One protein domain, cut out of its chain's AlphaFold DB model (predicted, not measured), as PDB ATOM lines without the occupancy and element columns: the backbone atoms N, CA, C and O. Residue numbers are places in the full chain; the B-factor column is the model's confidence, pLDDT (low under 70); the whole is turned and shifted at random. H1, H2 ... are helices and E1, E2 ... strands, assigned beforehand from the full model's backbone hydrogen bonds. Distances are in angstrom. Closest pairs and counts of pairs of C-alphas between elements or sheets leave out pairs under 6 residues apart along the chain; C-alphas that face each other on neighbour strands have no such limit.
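What this domain is: This is residues 39 to 171 of the 176 residues of an uncharacterized protein of Sulfitobacter sp (UniProt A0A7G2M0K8). A twisted sheet of four strands has the short helix H1 over one face and the long helix H3 over the other, and H4 crosses H3 on its side away from the sheet. H3 runs on past the sheet, and H2 sits off towards that far end, reached by the long loop of residues 101 to 117. The printed part has 133 residues with four named helices and four named strands, in the order E1 H1 E2 E3 E4 H2 H3 H4; the sheet order is E1 E2 E3 E4, mixed, and the class is mixed, helices and strands. The whole is compact, with a radius of gyration of the C-alphas of 15.7 A, but elongated in outline, spanning 48 by 31 by 24 A.

How they stand to each other: Begin at E1, residues 40 to 46, an edge strand parallel to E2, residues 65 to 71; look for N 43 and O 67, 2.8 A apart. Between them comes H1, residues 51 to 60, giving a strand-helix-strand unit, two parallel neighbour strands with a helix between, whose crossover is right-handed. E2, E3, residues 83 to 90, and E4, residues 93 to 100, form a meander, each strand the antiparallel neighbour of the one before; both steps are hairpins. Check N 89 and O 66 at 2.7 A, then N 86 and O 97 at 2.8 A. H1 is on the sheet at a height of 8.0 A, along the strands, over E2 and, only just, with 3 C-alphas, over E3; its closest C-alphas to E2 are Pro 51 and Ser 70, 6.0 A. H3, residues 133 to 151, is on the opposite face at a height of 9.6 A, over E2 and E3; the C-alphas of Gly 67 and Leu 149, the closest of E2 and H3, are 6.8 A apart. With residues 140 to 148 alone H3 touches H4, residues 157 to 170, at a steep tilt of 59 degrees, opposite ways; the closest C-alphas are Ala 144 and Arg 161, 4.6 A. H2, residues 118 to 127, is close to H3 but not clearly touching, Ile 125 to Ile 136 being the closest C-alphas at 8.0 A. Every O i to N i+4 pair is within hydrogen-bond range in H2, H3 and H4, and 5 of 6 in H1.

Where its parts are: Find C-alpha 40 at (-24.990, 12.940, -72.854), where E1 begins. E3 spans 22.2 A and E4 22.6 A. Find C-alpha 133 at (3.184, 10.128, -73.920); from there H3 runs 26.2 A. H4, 19.9 A long, ends at C-alpha 170, (-5.114, 14.814, -60.179).

The domain as a whole: The two C-alphas farthest apart, Glu 92 and Gly 115, are 48.8 A apart. The printed part has no cut. The links E2 to E3 and E4 to H2 are long. Mean pLDDT of the printed part is 86.7; residues 47 to 49, 72 and 104 to 114 are under 70.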
ATOM      1  N   GLY A  39     -27.982  11.306 -70.391       89.88
ATOM      2  CA  GLY A  39     -28.366  12.570 -71.036       89.88
ATOM      3  C   GLY A  39     -27.340  13.083 -72.053       89.88
ATOM      4  O   GLY A  39     -27.692  13.840 -72.950       89.88
ATOM      5  N   THR A  40     -26.093  12.612 -71.950       92.94
ATOM      6  CA  THR A  40     -24.990  12.940 -72.854       92.94
ATOM      7  C   THR A  40     -24.285  11.665 -73.293       92.94
ATOM      8  O   THR A  40     -23.819  10.894 -72.453       92.94
ATOM      9  N   THR A  41     -24.165  11.449 -74.604       92.94
ATOM     10  CA  THR A  41     -23.470  10.281 -75.170       92.94
ATOM     11  C   THR A  41     -22.413  10.709 -76.183       92.94
ATOM     12  O   THR A  41     -22.716  11.448 -77.113       92.94
ATOM     13  N   LEU A  42     -21.185  10.201 -76.034       93.38
ATOM     14  CA  LEU A  42     -20.112  10.326 -77.022       93.38
ATOM     15  C   LEU A  42     -19.804   8.943 -77.611       93.38
ATOM     16  O   LEU A  42     -19.382   8.040 -76.889       93.38
ATOM     17  N   ALA A  43     -19.990   8.789 -78.918       91.06
ATOM     18  CA  ALA A  43     -19.789   7.540 -79.644       91.06
ATOM     19  C   ALA A  43     -18.631   7.636 -80.649       91.06
ATOM     20  O   ALA A  43     -18.318   8.703 -81.180       91.06
ATOM     21  N   GLY A  44     -17.986   6.505 -80.923       89.31
ATOM     22  CA  GLY A  44     -17.129   6.351 -82.094       89.31
ATOM     23  C   GLY A  44     -17.948   5.775 -83.238       89.31
ATOM     24  O   GLY A  44     -18.828   4.945 -83.012       89.31
ATOM     25  N   GLN A  45     -17.667   6.196 -84.468       83.00
ATOM     26  CA  GLN A  45     -18.261   5.572 -85.643       83.00
ATOM     27  C   GLN A  45     -17.261   4.635 -86.318       83.00
ATOM     28  O   GLN A  45     -16.129   5.016 -86.632       83.00
ATOM     29  N   ARG A  46     -17.700   3.393 -86.561       72.50
ATOM     30  CA  ARG A  46     -16.925   2.390 -87.295       72.50
ATOM     31  C   ARG A  46     -17.189   2.516 -88.793       72.50
ATOM     32  O   ARG A  46     -18.310   2.309 -89.244       72.50
ATOM     33  N   GLY A  47     -16.119   2.726 -89.556       63.25
ATOM     34  CA  GLY A  47     -16.193   2.881 -91.007       63.25
ATOM     35  C   GLY A  47     -16.498   4.331 -91.370       63.25
ATOM     36  O   GLY A  47     -17.289   4.988 -90.704       63.25
ATOM     37  N   GLY A  48     -15.833   4.849 -92.402       58.31
ATOM     38  CA  GLY A  48     -15.906   6.262 -92.805       58.31
ATOM     39  C   GLY A  48     -17.256   6.704 -93.376       58.31
ATOM     40  O   GLY A  48     -17.328   7.745 -94.021       58.31
ATOM     41  N   GLU A  49     -18.313   5.922 -93.177       63.28
ATOM     42  CA  GLU A  49     -19.632   6.227 -93.705       63.28
ATOM     43  C   GLU A  49     -20.373   7.132 -92.722       63.28
ATOM     44  O   GLU A  49     -20.726   6.744 -91.606       63.28
ATOM     45  N   HIS A  50     -20.529   8.378 -93.167       75.25
ATOM     46  CA  HIS A  50     -21.438   9.409 -92.676       75.25
ATOM     47  C   HIS A  50     -21.621   9.492 -91.149       75.25
ATOM     48  O   HIS A  50     -22.744   9.346 -90.675       75.25
ATOM     49  N   PRO A  51     -20.589   9.838 -90.355       81.94
ATOM     50  CA  PRO A  51     -20.774  10.028 -88.914       81.94
ATOM     51  C   PRO A  51     -21.793  11.143 -88.593       81.94
ATOM     52  O   PRO A  51     -22.475  11.081 -87.576       81.94
ATOM     53  N   LYS A  52     -22.002  12.107 -89.504       87.94
ATOM     54  CA  LYS A  52     -23.112  13.079 -89.431       87.94
ATOM     55  C   LYS A  52     -24.488  12.415 -89.302       87.94
ATOM     56  O   LYS A  52     -25.331  12.924 -88.571       87.94
ATOM     57  N   LEU A  53     -24.699  11.266 -89.949       88.94
ATOM     58  CA  LEU A  53     -25.974  10.547 -89.923       88.94
ATOM     59  C   LEU A  53     -26.328  10.073 -88.510       88.94
ATOM     60  O   LEU A  53     -27.497  10.107 -88.140       88.94
ATOM     61  N   HIS A  54     -25.342   9.685 -87.695       89.62
ATOM     62  CA  HIS A  54     -25.571   9.305 -86.296       89.62
ATOM     63  C   HIS A  54     -26.059  10.479 -85.463       89.62
ATOM     64  O   HIS A  54     -27.028  10.340 -84.721       89.62
ATOM     65  N   ARG A  55     -25.438  11.651 -85.624       92.44
ATOM     66  CA  ARG A  55     -25.893  12.880 -84.963       92.44
ATOM     67  C   ARG A  55     -27.305  13.255 -85.409       92.44
ATOM     68  O   ARG A  55     -28.156  13.544 -84.573       92.44
ATOM     69  N   ASP A  56     -27.564  13.222 -86.711       91.19
ATOM     70  CA  ASP A  56     -28.872  13.585 -87.254       91.19
ATOM     71  C   ASP A  56     -29.955  12.589 -86.806       91.19
ATOM     72  O   ASP A  56     -31.071  12.991 -86.484       91.19
ATOM     73  N   THR A  57     -29.606  11.304 -86.687       90.94
ATOM     74  CA  THR A  57     -30.475  10.273 -86.102       90.94
ATOM     75  C   THR A  57     -30.743  10.546 -84.624       90.94
ATOM     76  O   THR A  57     -31.891  10.467 -84.204       90.94
ATOM     77  N   ALA A  58     -29.727  10.910 -83.833       91.56
ATOM     78  CA  ALA A  58     -29.908  11.260 -82.423       91.56
ATOM     79  C   ALA A  58     -30.880  12.441 -82.260       91.56
ATOM     80  O   ALA A  58     -31.783  12.382 -81.428       91.56
ATOM     81  N   ARG A  59     -30.781  13.454 -83.130       92.56
ATOM     82  CA  ARG A  59     -31.732  14.574 -83.170       92.56
ATOM     83  C   ARG A  59     -33.154  14.112 -83.492       92.56
ATOM     84  O   ARG A  59     -34.093  14.530 -82.827       92.56
ATOM     85  N   LEU A  60     -33.325  13.234 -84.484       92.12
ATOM     86  CA  LEU A  60     -34.640  12.674 -84.836       92.12
ATOM     87  C   LEU A  60     -35.244  11.821 -83.712       92.12
ATOM     88  O   LEU A  60     -36.463  11.763 -83.578       92.12
ATOM     89  N   LEU A  61     -34.402  11.174 -82.904       89.81
ATOM     90  CA  LEU A  61     -34.807  10.424 -81.714       89.81
ATOM     91  C   LEU A  61     -35.065  11.323 -80.491       89.81
ATOM     92  O   LEU A  61     -35.380  10.797 -79.425       89.81
ATOM     93  N   GLY A  62     -34.933  12.647 -80.628       90.12
ATOM     94  CA  GLY A  62     -35.175  13.614 -79.558       90.12
ATOM     95  C   GLY A  62     -34.088  13.635 -78.484       90.12
ATOM     96  O   GLY A  62     -34.391  13.883 -77.323       90.12
ATOM     97  N   TRP A  63     -32.839  13.305 -78.827       92.25
ATOM     98  CA  TRP A  63     -31.728  13.395 -77.879       92.25
ATOM     99  C   TRP A  63     -31.234  14.836 -77.775       92.25
ATOM    100  O   TRP A  63     -30.991  15.477 -78.796       92.25
ATOM    101  N   ASP A  64     -30.996  15.308 -76.553       90.00
ATOM    102  CA  ASP A  64     -30.537  16.683 -76.325       90.00
ATOM    103  C   ASP A  64     -29.037  16.852 -76.575       90.00
ATOM    104  O   ASP A  64     -28.596  17.880 -77.095       90.00
ATOM    105  N   THR A  65     -28.241  15.852 -76.174       94.75
ATOM    106  CA  THR A  65     -26.778  15.925 -76.220       94.75
ATOM    107  C   THR A  65     -26.156  14.636 -76.759       94.75
ATOM    108  O   THR A  65     -26.163  13.582 -76.116       94.75
ATOM    109  N   PHE A  66     -25.555  14.722 -77.945       95.12
ATOM    110  CA  PHE A  66     -24.894  13.598 -78.603       95.12
ATOM    111  C   PHE A  66     -23.642  14.041 -79.352       95.12
ATOM    112  O   PHE A  66     -23.641  15.059 -80.033       95.12
ATOM    113  N   GLY A  67     -22.577  13.254 -79.272       94.50
ATOM    114  CA  GLY A  67     -21.356  13.462 -80.036       94.50
ATOM    115  C   GLY A  67     -20.946  12.191 -80.754       94.50
ATOM    116  O   GLY A  67     -21.051  11.094 -80.207       94.50
ATOM    117  N   VAL A  68     -20.423  12.337 -81.964       93.69
ATOM    118  CA  VAL A  68     -19.854  11.225 -82.722       93.69
ATOM    119  C   VAL A  68     -18.532  11.622 -83.350       93.69
ATOM    120  O   VAL A  68     -18.420  12.627 -84.052       93.69
ATOM    121  N   LEU A  69     -17.518  10.808 -83.075       92.44
ATOM    122  CA  LEU A  69     -16.175  10.959 -83.609       92.44
ATOM    123  C   LEU A  69     -15.969   9.974 -84.762       92.44
ATOM    124  O   LEU A  69     -16.210   8.771 -84.625       92.44
ATOM    125  N   SER A  70     -15.484  10.475 -85.895       89.00
ATOM    126  CA  SER A  70     -15.050   9.622 -87.002       89.00
ATOM    127  C   SER A  70     -13.879   8.740 -86.562       89.00
ATOM    128  O   SER A  70     -12.931   9.191 -85.916       89.00
ATOM    129  N   GLY A  71     -13.935   7.449 -86.879       78.94
ATOM    130  CA  GLY A  71     -12.943   6.514 -86.373       78.94
ATOM    131  C   GLY A  71     -12.974   5.151 -87.042       78.94
ATOM    132  O   GLY A  71     -13.530   4.936 -88.116       78.94
ATOM    133  N   GLN A  72     -12.284   4.214 -86.401       68.88
ATOM    134  CA  GLN A  72     -12.207   2.816 -86.836       68.88
ATOM    135  C   GLN A  72     -13.008   1.884 -85.919       68.88
ATOM    136  O   GLN A  72     -13.074   0.680 -86.164       68.88
ATOM    137  N   ARG A  73     -13.569   2.423 -84.833       71.94
ATOM    138  CA  ARG A  73     -14.211   1.679 -83.750       71.94
ATOM    139  C   ARG A  73     -15.473   2.407 -83.299       71.94
ATOM    140  O   ARG A  73     -15.622   3.601 -83.529       71.94
ATOM    141  N   ASP A  74     -16.345   1.646 -82.662       72.62
ATOM    142  CA  ASP A  74     -17.565   2.078 -81.979       72.62
ATOM    143  C   ASP A  74     -17.288   2.851 -80.673       72.62
ATOM    144  O   ASP A  74     -18.114   3.636 -80.210       72.62
ATOM    145  N   ALA A  75     -16.099   2.677 -80.095       81.81
ATOM    146  CA  ALA A  75     -15.608   3.505 -79.000       81.81
ATOM    147  C   ALA A  75     -14.994   4.812 -79.527       81.81
ATOM    148  O   ALA A  75     -14.101   4.786 -80.380       81.81
ATOM    149  N   ALA A  76     -15.440   5.949 -78.986       89.25
ATOM    150  CA  ALA A  76     -14.845   7.245 -79.286       89.25
ATOM    151  C   ALA A  76     -13.399   7.290 -78.779       89.25
ATOM    152  O   ALA A  76     -13.140   7.066 -77.597       89.25
ATOM    153  N   GLN A  77     -12.461   7.580 -79.677       91.88
ATOM    154  CA  GLN A  77     -11.049   7.735 -79.349       91.88
ATOM    155  C   GLN A  77     -10.403   8.736 -80.303       91.88
ATOM    156  O   GLN A  77     -10.445   8.552 -81.524       91.88
ATOM    157  N   ILE A  78      -9.758   9.755 -79.738       91.75
ATOM    158  CA  ILE A  78      -8.831  10.612 -80.474       91.75
ATOM    159  C   ILE A  78      -7.526   9.846 -80.683       91.75
ATOM    160  O   ILE A  78      -6.947   9.334 -79.729       91.75
ATOM    161  N   ILE A  79      -7.071   9.754 -81.931       88.75
ATOM    162  CA  ILE A  79      -5.901   8.964 -82.326       88.75
ATOM    163  C   ILE A  79      -4.723   9.895 -82.600       88.75
ATOM    164  O   ILE A  79      -4.821  10.818 -83.411       88.75
ATOM    165  N   ALA A  80      -3.578   9.618 -81.979       86.56
ATOM    166  CA  ALA A  80      -2.383  10.438 -82.135       86.56
ATOM    167  C   ALA A  80      -1.952  10.592 -83.606       86.56
ATOM    168  O   ALA A  80      -1.867   9.621 -84.366       86.56
ATOM    169  N   GLY A  81      -1.662  11.835 -84.000       84.75
ATOM    170  CA  GLY A  81      -1.223  12.186 -85.352       84.75
ATOM    171  C   GLY A  81      -2.266  11.983 -86.457       84.75
ATOM    172  O   GLY A  81      -1.903  12.044 -87.631       84.75
ATOM    173  N   LYS A  82      -3.538  11.727 -86.121       86.62
ATOM    174  CA  LYS A  82      -4.634  11.649 -87.093       86.62
ATOM    175  C   LYS A  82      -5.617  12.793 -86.894       86.62
ATOM    176  O   LYS A  82      -5.967  13.134 -85.768       86.62
ATOM    177  N   GLY A  83      -6.059  13.362 -88.008       89.75
ATOM    178  CA  GLY A  83      -7.224  14.234 -88.035       89.75
ATOM    179  C   GLY A  83      -8.508  13.408 -88.096       89.75
ATOM    180  O   GLY A  83      -8.542  12.366 -88.757       89.75
ATOM    181  N   GLN A  84      -9.522  13.847 -87.364       91.88
ATOM    182  CA  GLN A  84     -10.824  13.206 -87.246       91.88
ATOM    183  C   GLN A  84     -11.908  14.287 -87.269       91.88
ATOM    184  O   GLN A  84     -11.779  15.328 -86.627       91.88
ATOM    185  N   ASP A  85     -12.999  14.017 -87.975       92.75
ATOM    186  CA  ASP A  85     -14.234  14.779 -87.845       92.75
ATOM    187  C   ASP A  85     -14.934  14.446 -86.526       92.75
ATOM    188  O   ASP A  85     -15.015  13.275 -86.134       92.75
ATOM    189  N   LEU A  86     -15.478  15.476 -85.890       93.25
ATOM    190  CA  LEU A  86     -16.304  15.418 -84.695       93.25
ATOM    191  C   LEU A  86     -17.620  16.148 -84.974       93.25
ATOM    192  O   LEU A  86     -17.613  17.332 -85.306       93.25
ATOM    193  N   PHE A  87     -18.741  15.457 -84.798       94.25
ATOM    194  CA  PHE A  87     -20.077  16.026 -84.976       94.25
ATOM    195  C   PHE A  87     -20.816  16.015 -83.653       94.25
ATOM    196  O   PHE A  87     -20.943  14.961 -83.029       94.25
ATOM    197  N   LEU A  88     -21.302  17.177 -83.233       95.06
ATOM    198  CA  LEU A  88     -21.991  17.356 -81.963       95.06
ATOM    199  C   LEU A  88     -23.428  17.821 -82.198       95.06
ATOM    200  O   LEU A  88     -23.703  18.561 -83.139       95.06
ATOM    201  N   LEU A  89     -24.314  17.379 -81.318       95.25
ATOM    202  CA  LEU A  89     -25.667  17.857 -81.081       95.25
ATOM    203  C   LEU A  89     -25.706  18.317 -79.623       95.25
ATOM    204  O   LEU A  89     -25.385  17.522 -78.740       95.25
ATOM    205  N   GLN A  90     -26.040  19.581 -79.381       94.38
ATOM    206  CA  GLN A  90     -26.169  20.166 -78.047       94.38
ATOM    207  C   GLN A  90     -27.342  21.147 -78.065       94.38
ATOM    208  O   GLN A  90     -27.273  22.138 -78.783       94.38
ATOM    209  N   ALA A  91     -28.396  20.885 -77.286       87.88
ATOM    210  CA  ALA A  91     -29.574  21.759 -77.196       87.88
ATOM    211  C   ALA A  91     -30.160  22.119 -78.581       87.88
ATOM    212  O   ALA A  91     -30.309  23.286 -78.920       87.88
ATOM    213  N   GLU A  92     -30.438  21.094 -79.397       85.94
ATOM    214  CA  GLU A  92     -30.930  21.184 -80.789       85.94
ATOM    215  C   GLU A  92     -29.939  21.747 -81.824       85.94
ATOM    216  O   GLU A  92     -30.116  21.531 -83.029       85.94
ATOM    217  N   GLU A  93     -28.857  22.389 -81.388       89.62
ATOM    218  CA  GLU A  93     -27.822  22.905 -82.273       89.62
ATOM    219  C   GLU A  93     -26.843  21.814 -82.691       89.62
ATOM    220  O   GLU A  93     -26.394  20.985 -81.895       89.62
ATOM    221  N   THR A  94     -26.469  21.835 -83.969       91.88
ATOM    222  CA  THR A  94     -25.472  20.920 -84.518       91.88
ATOM    223  C   THR A  94     -24.187  21.660 -84.843       91.88
ATOM    224  O   THR A  94     -24.219  22.637 -85.592       91.88
ATOM    225  N   THR A  95     -23.055  21.161 -84.354       91.69
ATOM    226  CA  THR A  95     -21.730  21.722 -84.647       91.69
ATOM    227  C   THR A  95     -20.796  20.667 -85.228       91.69
ATOM    228  O   THR A  95     -20.841  19.488 -84.863       91.69
ATOM    229  N   ASP A  96     -19.954  21.107 -86.161       92.69
ATOM    230  CA  ASP A  96     -18.972  20.280 -86.855       92.69
ATOM    231  C   ASP A  96     -17.576  20.800 -86.496       92.69
ATOM    232  O   ASP A  96     -17.276  21.986 -86.657       92.69
ATOM    233  N   HIS A  97     -16.705  19.913 -86.029       90.88
ATOM    234  CA  HIS A  97     -15.328  20.233 -85.678       90.88
ATOM    235  C   HIS A  97     -14.358  19.294 -86.389       90.88
ATOM    236  O   HIS A  97     -14.611  18.099 -86.527       90.88
ATOM    237  N   TRP A  98     -13.199  19.830 -86.762       91.38
ATOM    238  CA  TRP A  98     -12.035  19.033 -87.125       91.38
ATOM    239  C   TRP A  98     -11.081  18.980 -85.936       91.38
ATOM    240  O   TRP A  98     -10.608  20.019 -85.466       91.38
ATOM    241  N   VAL A  99     -10.800  17.779 -85.436       90.75
ATOM    242  CA  VAL A  99      -9.893  17.558 -84.307       90.75
ATOM    243  C   VAL A  99      -8.670  16.785 -84.772       90.75
ATOM    244  O   VAL A  99      -8.770  15.820 -85.522       90.75
ATOM    245  N   VAL A 100      -7.492  17.218 -84.334       88.06
ATOM    246  CA  VAL A 100      -6.230  16.542 -84.636       88.06
ATOM    247  C   VAL A 100      -5.693  15.971 -83.340       88.06
ATOM    248  O   VAL A 100      -5.509  16.705 -82.370       88.06
ATOM    249  N   GLY A 101      -5.466  14.659 -83.323       83.81
ATOM    250  CA  GLY A 101      -4.867  14.005 -82.172       83.81
ATOM    251  C   GLY A 101      -3.440  14.488 -81.916       83.81
ATOM    252  O   GLY A 101      -2.777  15.018 -82.811       83.81
ATOM    253  N   PRO A 102      -2.930  14.291 -80.697       82.62
ATOM    254  CA  PRO A 102      -1.693  14.916 -80.267       82.62
ATOM    255  C   PRO A 102      -0.511  14.411 -81.098       82.62
ATOM    256  O   PRO A 102      -0.359  13.209 -81.343       82.62
ATOM    257  N   THR A 103       0.345  15.338 -81.523       75.94
ATOM    258  CA  THR A 103       1.590  15.011 -82.220       75.94
ATOM    259  C   THR A 103       2.614  14.562 -81.191       75.94
ATOM    260  O   THR A 103       3.351  15.364 -80.626       75.94
ATOM    261  N   VAL A 104       2.646  13.262 -80.926       68.62
ATOM    262  CA  VAL A 104       3.646  12.656 -80.051       68.62
ATOM    263  C   VAL A 104       4.599  11.831 -80.905       68.62
ATOM    264  O   VAL A 104       4.155  11.075 -81.773       68.62
ATOM    265  N   GLN A 105       5.910  11.946 -80.666       61.47
ATOM    266  CA  GLN A 105       6.873  11.014 -81.252       61.47
ATOM    267  C   GLN A 105       6.439   9.590 -80.900       61.47
ATOM    268  O   GLN A 105       6.245   9.274 -79.727       61.47
ATOM    269  N   LYS A 106       6.253   8.740 -81.917       56.06
ATOM    270  CA  LYS A 106       5.914   7.333 -81.704       56.06
ATOM    271  C   LYS A 106       6.992   6.704 -80.825       56.06
ATOM    272  O   LYS A 106       8.074   6.371 -81.303       56.06
ATOM    273  N   SER A 107       6.675   6.519 -79.549       55.88
ATOM    274  CA  SER A 107       7.372   5.561 -78.707       55.88
ATOM    275  C   SER A 107       7.287   4.206 -79.412       55.88
ATOM    276  O   SER A 107       6.193   3.733 -79.723       55.88
ATOM    277  N   LYS A 108       8.433   3.576 -79.698       53.66
ATOM    278  CA  LYS A 108       8.469   2.201 -80.235       53.66
ATOM    279  C   LYS A 108       7.961   1.173 -79.216       53.66
ATOM    280  O   LYS A 108       7.704   0.030 -79.585       53.66
ATOM    281  N   GLN A 109       7.819   1.560 -77.948       54.56
ATOM    282  CA  GLN A 109       7.227   0.719 -76.921       54.56
ATOM    283  C   GLN A 109       5.709   0.845 -76.998       54.56
ATOM    284  O   GLN A 109       5.112   1.809 -76.513       54.56
ATOM    285  N   HIS A 110       5.083  -0.154 -77.620       55.56
ATOM    286  CA  HIS A 110       3.673  -0.408 -77.376       55.56
ATOM    287  C   HIS A 110       3.465  -0.660 -75.873       55.56
ATOM    288  O   HIS A 110       4.315  -1.301 -75.254       55.56
ATOM    289  N   PRO A 111       2.336  -0.221 -75.287       56.88
ATOM    290  CA  PRO A 111       2.070  -0.392 -73.858       56.88
ATOM    291  C   PRO A 111       2.126  -1.849 -73.377       56.88
ATOM    292  O   PRO A 111       2.346  -2.113 -72.200       56.88
ATOM    293  N   HIS A 112       1.970  -2.804 -74.296       62.69
ATOM    294  CA  HIS A 112       2.235  -4.218 -74.062       62.69
ATOM    295  C   HIS A 112       3.748  -4.467 -73.996       62.69
ATOM    296  O   HIS A 112       4.339  -5.065 -74.896       62.69
ATOM    297  N   ALA A 113       4.383  -3.970 -72.934       58.94
ATOM    298  CA  ALA A 113       5.698  -4.434 -72.531       58.94
ATOM    299  C   ALA A 113       5.620  -5.953 -72.299       58.94
ATOM    300  O   ALA A 113       4.643  -6.449 -71.731       58.94
ATOM    301  N   ALA A 114       6.612  -6.696 -72.793       60.25
ATOM    302  CA  ALA A 114       6.643  -8.150 -72.679       60.25
ATOM    303  C   ALA A 114       6.476  -8.569 -71.206       60.25
ATOM    304  O   ALA A 114       7.331  -8.255 -70.383       60.25
ATOM    305  N   GLY A 115       5.365  -9.240 -70.882       70.62
ATOM    306  CA  GLY A 115       5.083  -9.769 -69.541       70.62
ATOM    307  C   GLY A 115       3.821  -9.238 -68.851       70.62
ATOM    308  O   GLY A 115       3.354  -9.899 -67.933       70.62
ATOM    309  N   PHE A 116       3.228  -8.123 -69.301       79.38
ATOM    310  CA  PHE A 116       1.992  -7.582 -68.707       79.38
ATOM    311  C   PHE A 116       0.742  -7.883 -69.541       79.38
ATOM    312  O   PHE A 116       0.747  -7.827 -70.776       79.38
ATOM    313  N   THR A 117      -0.372  -8.144 -68.860       88.25
ATOM    314  CA  THR A 117      -1.711  -8.168 -69.452       88.25
ATOM    315  C   THR A 117      -2.174  -6.754 -69.816       88.25
ATOM    316  O   THR A 117      -1.698  -5.754 -69.282       88.25
ATOM    317  N   ARG A 118      -3.174  -6.644 -70.705       86.69
ATOM    318  CA  ARG A 118      -3.744  -5.335 -71.083       86.69
ATOM    319  C   ARG A 118      -4.273  -4.555 -69.880       86.69
ATOM    320  O   ARG A 118      -4.139  -3.339 -69.852       86.69
ATOM    321  N   LEU A 119      -4.898  -5.251 -68.932       89.31
ATOM    322  CA  LEU A 119      -5.464  -4.630 -67.740       89.31
ATOM    323  C   LEU A 119      -4.359  -4.045 -66.860       89.31
ATOM    324  O   LEU A 119      -4.444  -2.878 -66.499       89.31
ATOM    325  N   GLU A 120      -3.307  -4.819 -66.582       89.56
ATOM    326  CA  GLU A 120      -2.159  -4.361 -65.786       89.56
ATOM    327  C   GLU A 120      -1.465  -3.169 -66.438       89.56
ATOM    328  O   GLU A 120      -1.147  -2.194 -65.764       89.56
ATOM    329  N   THR A 121      -1.301  -3.195 -67.763       88.69
ATOM    330  CA  THR A 121      -0.780  -2.053 -68.510       88.69
ATOM    331  C   THR A 121      -1.627  -0.793 -68.300       88.69
ATOM    332  O   THR A 121      -1.083   0.261 -67.980       88.69
ATOM    333  N   TRP A 122      -2.950  -0.868 -68.483       89.44
ATOM    334  CA  TRP A 122      -3.825   0.301 -68.319       89.44
ATOM    335  C   TRP A 122      -3.900   0.777 -66.870       89.44
ATOM    336  O   TRP A 122      -3.944   1.983 -66.629       89.44
ATOM    337  N   GLN A 123      -3.854  -0.154 -65.919       89.56
ATOM    338  CA  GLN A 123      -3.779   0.153 -64.499       89.56
ATOM    339  C   GLN A 123      -2.493   0.924 -64.178       89.56
ATOM    340  O   GLN A 123      -2.578   1.999 -63.592       89.56
ATOM    341  N   ALA A 124      -1.334   0.456 -64.657       89.00
ATOM    342  CA  ALA A 124      -0.047   1.133 -64.488       89.00
ATOM    343  C   ALA A 124      -0.021   2.537 -65.118       89.00
ATOM    344  O   ALA A 124       0.565   3.455 -64.546       89.00
ATOM    345  N   ILE A 125      -0.682   2.728 -66.268       90.12
ATOM    346  CA  ILE A 125      -0.828   4.052 -66.897       90.12
ATOM    347  C   ILE A 125      -1.681   4.985 -66.040       90.12
ATOM    348  O   ILE A 125      -1.323   6.149 -65.826       90.12
ATOM    349  N   TRP A 126      -2.811   4.487 -65.542       90.31
ATOM    350  CA  TRP A 126      -3.678   5.280 -64.682       90.31
ATOM    351  C   TRP A 126      -2.976   5.633 -63.363       90.31
ATOM    352  O   TRP A 126      -3.052   6.785 -62.941       90.31
ATOM    353  N   ASP A 127      -2.252   4.687 -62.755       88.81
ATOM    354  CA  ASP A 127      -1.463   4.883 -61.527       88.81
ATOM    355  C   ASP A 127      -0.275   5.835 -61.707       88.81
ATOM    356  O   ASP A 127       0.250   6.352 -60.727       88.81
ATOM    357  N   GLY A 128       0.158   6.081 -62.946       88.12
ATOM    358  CA  GLY A 128       1.358   6.870 -63.225       88.12
ATOM    359  C   GLY A 128       2.667   6.081 -63.103       88.12
ATOM    360  O   GLY A 128       3.737   6.667 -63.220       88.12
ATOM    361  N   TYR A 129       2.616   4.754 -62.928       87.88
ATOM    362  CA  TYR A 129       3.804   3.887 -62.964       87.88
ATOM    363  C   TYR A 129       4.396   3.745 -64.372       87.88
ATOM    364  O   TYR A 129       5.571   3.416 -64.525       87.88
ATOM    365  N   PHE A 130       3.589   3.976 -65.408       86.69
ATOM    366  CA  PHE A 130       4.022   3.949 -66.799       86.69
ATOM    367  C   PHE A 130       3.374   5.097 -67.571       86.69
ATOM    368  O   PHE A 130       2.156   5.155 -67.687       86.69
ATOM    369  N   GLU A 131       4.168   6.008 -68.135       87.31
ATOM    370  CA  GLU A 131       3.645   7.232 -68.756       87.31
ATOM    371  C   GLU A 131       3.975   7.332 -70.255       87.31
ATOM    372  O   GLU A 131       4.764   8.180 -70.670       87.31
ATOM    373  N   PRO A 132       3.387   6.473 -71.110       86.94
ATOM    374  CA  PRO A 132       3.581   6.544 -72.551       86.94
ATOM    375  C   PRO A 132       2.937   7.835 -73.084       86.94
ATOM    376  O   PRO A 132       1.704   7.943 -73.078       86.94
ATOM    377  N   PRO A 133       3.718   8.800 -73.610       87.50
ATOM    378  CA  PRO A 133       3.184  10.128 -73.920       87.50
ATOM    379  C   PRO A 133       2.067  10.094 -74.974       87.50
ATOM    380  O   PRO A 133       1.146  10.904 -74.932       87.50
ATOM    381  N   THR A 134       2.102   9.111 -75.884       87.38
ATOM    382  CA  THR A 134       1.060   8.908 -76.899       87.38
ATOM    383  C   THR A 134      -0.274   8.525 -76.264       87.38
ATOM    384  O   THR A 134      -1.271   9.178 -76.544       87.38
ATOM    385  N   ALA A 135      -0.306   7.515 -75.386       88.38
ATOM    386  CA  ALA A 135      -1.565   7.063 -74.788       88.38
ATOM    387  C   ALA A 135      -2.140   8.119 -73.836       88.38
ATOM    388  O   ALA A 135      -3.344   8.346 -73.831       88.38
ATOM    389  N   ILE A 136      -1.277   8.807 -73.080       91.25
ATOM    390  CA  ILE A 136      -1.685   9.930 -72.227       91.25
ATOM    391  C   ILE A 136      -2.338  11.032 -73.063       91.25
ATOM    392  O   ILE A 136      -3.416  11.509 -72.717       91.25
ATOM    393  N   GLY A 137      -1.711  11.410 -74.178       91.81
ATOM    394  CA  GLY A 137      -2.270  12.403 -75.084       91.81
ATOM    395  C   GLY A 137      -3.641  11.990 -75.630       91.81
ATOM    396  O   GLY A 137      -4.565  12.798 -75.621       91.81
ATOM    397  N   GLU A 138      -3.791  10.743 -76.079       91.88
ATOM    398  CA  GLU A 138      -5.074  10.223 -76.577       91.88
ATOM    399  C   GLU A 138      -6.162  10.240 -75.494       91.88
ATOM    400  O   GLU A 138      -7.298  10.623 -75.781       91.88
ATOM    401  N   ILE A 139      -5.825   9.889 -74.247       93.44
ATOM    402  CA  ILE A 139      -6.754   9.953 -73.110       93.44
ATOM    403  C   ILE A 139      -7.203  11.395 -72.861       93.44
ATOM    404  O   ILE A 139      -8.403  11.650 -72.789       93.44
ATOM    405  N   ILE A 140      -6.258  12.334 -72.754       94.94
ATOM    406  CA  ILE A 140      -6.555  13.742 -72.461       94.94
ATOM    407  C   ILE A 140      -7.413  14.358 -73.569       94.94
ATOM    408  O   ILE A 140      -8.419  14.993 -73.268       94.94
ATOM    409  N   GLU A 141      -7.068  14.155 -74.842       94.75
ATOM    410  CA  GLU A 141      -7.843  14.727 -75.952       94.75
ATOM    411  C   GLU A 141      -9.229  14.081 -76.082       94.75
ATOM    412  O   GLU A 141     -10.214  14.775 -76.335       94.75
ATOM    413  N   THR A 142      -9.347  12.769 -75.848       95.38
ATOM    414  CA  THR A 142     -10.658  12.098 -75.839       95.38
ATOM    415  C   THR A 142     -11.527  12.614 -74.687       95.38
ATOM    416  O   THR A 142     -12.705  12.914 -74.885       95.38
ATOM    417  N   ALA A 143     -10.945  12.787 -73.496       96.19
ATOM    418  CA  ALA A 143     -11.630  13.372 -72.348       96.19
ATOM    419  C   ALA A 143     -12.039  14.829 -72.608       96.19
ATOM    420  O   ALA A 143     -13.149  15.216 -72.257       96.19
ATOM    421  N   ALA A 144     -11.199  15.621 -73.277       96.19
ATOM    422  CA  ALA A 144     -11.517  16.998 -73.644       96.19
ATOM    423  C   ALA A 144     -12.751  17.087 -74.552       96.19
ATOM    424  O   ALA A 144     -13.614  17.935 -74.337       96.19
ATOM    425  N   VAL A 145     -12.883  16.188 -75.533       95.44
ATOM    426  CA  VAL A 145     -14.081  16.118 -76.385       95.44
ATOM    427  C   VAL A 145     -15.323  15.757 -75.568       95.44
ATOM    428  O   VAL A 145     -16.366  16.391 -75.726       95.44
ATOM    429  N   ALA A 146     -15.215  14.786 -74.659       95.50
ATOM    430  CA  ALA A 146     -16.322  14.418 -73.778       95.50
ATOM    431  C   ALA A 146     -16.733  15.576 -72.848       95.50
ATOM    432  O   ALA A 146     -17.921  15.835 -72.677       95.50
ATOM    433  N   LEU A 147     -15.766  16.312 -72.295       96.44
ATOM    434  CA  LEU A 147     -16.002  17.474 -71.434       96.44
ATOM    435  C   LEU A 147     -16.600  18.656 -72.201       96.44
ATOM    436  O   LEU A 147     -17.495  19.315 -71.684       96.44
ATOM    437  N   LYS A 148     -16.161  18.901 -73.442       94.56
ATOM    438  CA  LYS A 148     -16.784  19.878 -74.349       94.56
ATOM    439  C   LYS A 148     -18.254  19.532 -74.588       94.56
ATOM    440  O   LYS A 148     -19.111  20.411 -74.521       94.56
ATOM    441  N   LEU A 149     -18.542  18.258 -74.848       95.31
ATOM    442  CA  LEU A 149     -19.906  17.791 -75.061       95.31
ATOM    443  C   LEU A 149     -20.761  17.948 -73.792       95.31
ATOM    444  O   LEU A 149     -21.885  18.435 -73.869       95.31
ATOM    445  N   LEU A 150     -20.215  17.587 -72.627       94.69
ATOM    446  CA  LEU A 150     -20.894  17.699 -71.334       94.69
ATOM    447  C   LEU A 150     -21.127  19.155 -70.904       94.69
ATOM    448  O   LEU A 150     -22.147  19.460 -70.298       94.69
ATOM    449  N   GLY A 151     -20.183  20.047 -71.206       93.31
ATOM    450  CA  GLY A 151     -20.215  21.451 -70.801       93.31
ATOM    451  C   GLY A 151     -21.135  22.347 -71.635       93.31
ATOM    452  O   GLY A 151     -21.360  23.494 -71.258       93.31
ATOM    453  N   GLY A 152     -21.672  21.847 -72.750       91.50
ATOM    454  CA  GLY A 152     -22.604  22.587 -73.602       91.50
ATOM    455  C   GLY A 152     -21.946  23.421 -74.720       91.50
ATOM    456  O   GLY A 152     -20.724  23.358 -74.926       91.50
ATOM    457  N   PRO A 153     -22.757  24.189 -75.475       89.25
ATOM    458  CA  PRO A 153     -22.302  24.959 -76.638       89.25
ATOM    459  C   PRO A 153     -21.220  25.996 -76.306       89.25
ATOM    460  O   PRO A 153     -20.224  26.089 -77.023       89.25
ATOM    461  N   GLU A 154     -21.351  26.676 -75.165       91.06
ATOM    462  CA  GLU A 154     -20.481  27.785 -74.737       91.06
ATOM    463  C   GLU A 154     -19.066  27.359 -74.326       91.06
ATOM    464  O   GLU A 154     -18.115  28.142 -74.374       91.06
ATOM    465  N   VAL A 155     -18.887  26.104 -73.905       93.06
ATOM    466  CA  VAL A 155     -17.567  25.619 -73.498       93.06
ATOM    467  C   VAL A 155     -16.692  25.482 -74.734       93.06
ATOM    468  O   VAL A 155     -17.037  24.773 -75.672       93.06
ATOM    469  N   SER A 156     -15.534  26.137 -74.758       92.88
ATOM    470  CA  SER A 156     -14.577  25.957 -75.850       92.88
ATOM    471  C   SER A 156     -13.828  24.628 -75.702       92.88
ATOM    472  O   SER A 156     -13.568  24.158 -74.590       92.88
ATOM    473  N   LEU A 157     -13.416  24.026 -76.822       91.31
ATOM    474  CA  LEU A 157     -12.594  22.810 -76.786       91.31
ATOM    475  C   LEU A 157     -11.250  23.054 -76.077       91.31
ATOM    476  O   LEU A 157     -10.728  22.160 -75.418       91.31
ATOM    477  N   THR A 158     -10.705  24.269 -76.167       93.62
ATOM    478  CA  THR A 158      -9.494  24.668 -75.439       93.62
ATOM    479  C   THR A 158      -9.703  24.606 -73.927       93.62
ATOM    480  O   THR A 158      -8.914  23.963 -73.242       93.62
ATOM    481  N   ASN A 159     -10.794  25.181 -73.410       95.75
ATOM    482  CA  ASN A 159     -11.102  25.130 -71.976       95.75
ATOM    483  C   ASN A 159     -11.321  23.684 -71.510       95.75
ATOM    484  O   ASN A 159     -10.828  23.284 -70.458       95.75
ATOM    485  N   ALA A 160     -12.007  22.878 -72.324       96.38
ATOM    486  CA  ALA A 160     -12.218  21.466 -72.031       96.38
ATOM    487  C   ALA A 160     -10.905  20.659 -72.007       96.38
ATOM    488  O   ALA A 160     -10.764  19.756 -71.184       96.38
ATOM    489  N   ARG A 161      -9.923  20.993 -72.861       95.56
ATOM    490  CA  ARG A 161      -8.580  20.385 -72.827       95.56
ATOM    491  C   ARG A 161      -7.812  20.737 -71.569       95.56
ATOM    492  O   ARG A 161      -7.223  19.840 -70.973       95.56
ATOM    493  N   GLU A 162      -7.800  22.006 -71.171       96.50
ATOM    494  CA  GLU A 162      -7.135  22.411 -69.928       96.50
ATOM    495  C   GLU A 162      -7.758  21.685 -68.734       96.50
ATOM    496  O   GLU A 162      -7.051  21.054 -67.949       96.50
ATOM    497  N   PHE A 163      -9.089  21.613 -68.684       97.44
ATOM    498  CA  PHE A 163      -9.772  20.873 -67.630       97.44
ATOM    499  C   PHE A 163      -9.465  19.365 -67.663       97.44
ATOM    500  O   PHE A 163      -9.212  18.754 -66.623       97.44
ATOM    501  N   ALA A 164      -9.388  18.751 -68.849       96.94
ATOM    502  CA  ALA A 164      -8.966  17.357 -68.996       96.94
ATOM    503  C   ALA A 164      -7.537  17.122 -68.475       96.94
ATOM    504  O   ALA A 164      -7.281  16.116 -67.807       96.94
ATOM    505  N   ARG A 165      -6.606  18.050 -68.740       95.56
ATOM    506  CA  ARG A 165      -5.225  17.996 -68.227       95.56
ATOM    507  C   ARG A 165      -5.195  18.083 -66.708       95.56
ATOM    508  O   ARG A 165      -4.471  17.315 -66.077       95.56
ATOM    509  N   GLU A 166      -5.992  18.965 -66.115       95.56
ATOM    510  CA  GLU A 166      -6.100  19.092 -64.660       95.56
ATOM    511  C   GLU A 166      -6.670  17.834 -64.000       95.56
ATOM    512  O   GLU A 166      -6.166  17.401 -62.960       95.56
ATOM    513  N   LEU A 167      -7.717  17.239 -64.582       95.19
ATOM    514  CA  LEU A 167      -8.283  15.977 -64.098       95.19
ATOM    515  C   LEU A 167      -7.256  14.849 -64.204       95.19
ATOM    516  O   LEU A 167      -7.046  14.112 -63.242       95.19
ATOM    517  N   TRP A 168      -6.549  14.759 -65.334       94.75
ATOM    518  CA  TRP A 168      -5.477  13.786 -65.520       94.75
ATOM    519  C   TRP A 168      -4.352  13.982 -64.498       94.75
ATOM    520  O   TRP A 168      -3.895  13.014 -63.894       94.75
ATOM    521  N   ALA A 169      -3.922  15.217 -64.234       92.56
ATOM    522  CA  ALA A 169      -2.867  15.506 -63.261       92.56
ATOM    523  C   ALA A 169      -3.248  15.109 -61.821       92.56
ATOM    524  O   ALA A 169      -2.369  14.729 -61.041       92.56
ATOM    525  N   ARG A 170      -4.546  15.168 -61.491       91.44
ATOM    526  CA  ARG A 170      -5.114  14.814 -60.179       91.44
ATOM    527  C   ARG A 170      -5.548  13.351 -60.053       91.44
ATOM    528  O   ARG A 170      -5.834  12.917 -58.942       91.44
ATOM    529  N   ARG A 171      -5.545  12.575 -61.147       87.19
ATOM    530  CA  ARG A 171      -6.204  11.256 -61.281       87.19
ATOM    531  C   ARG A 171      -5.846  10.173 -60.254       87.19
ATOM    532  O   ARG A 171      -6.524   9.152 -60.257       87.19
TER     533      ARG A 171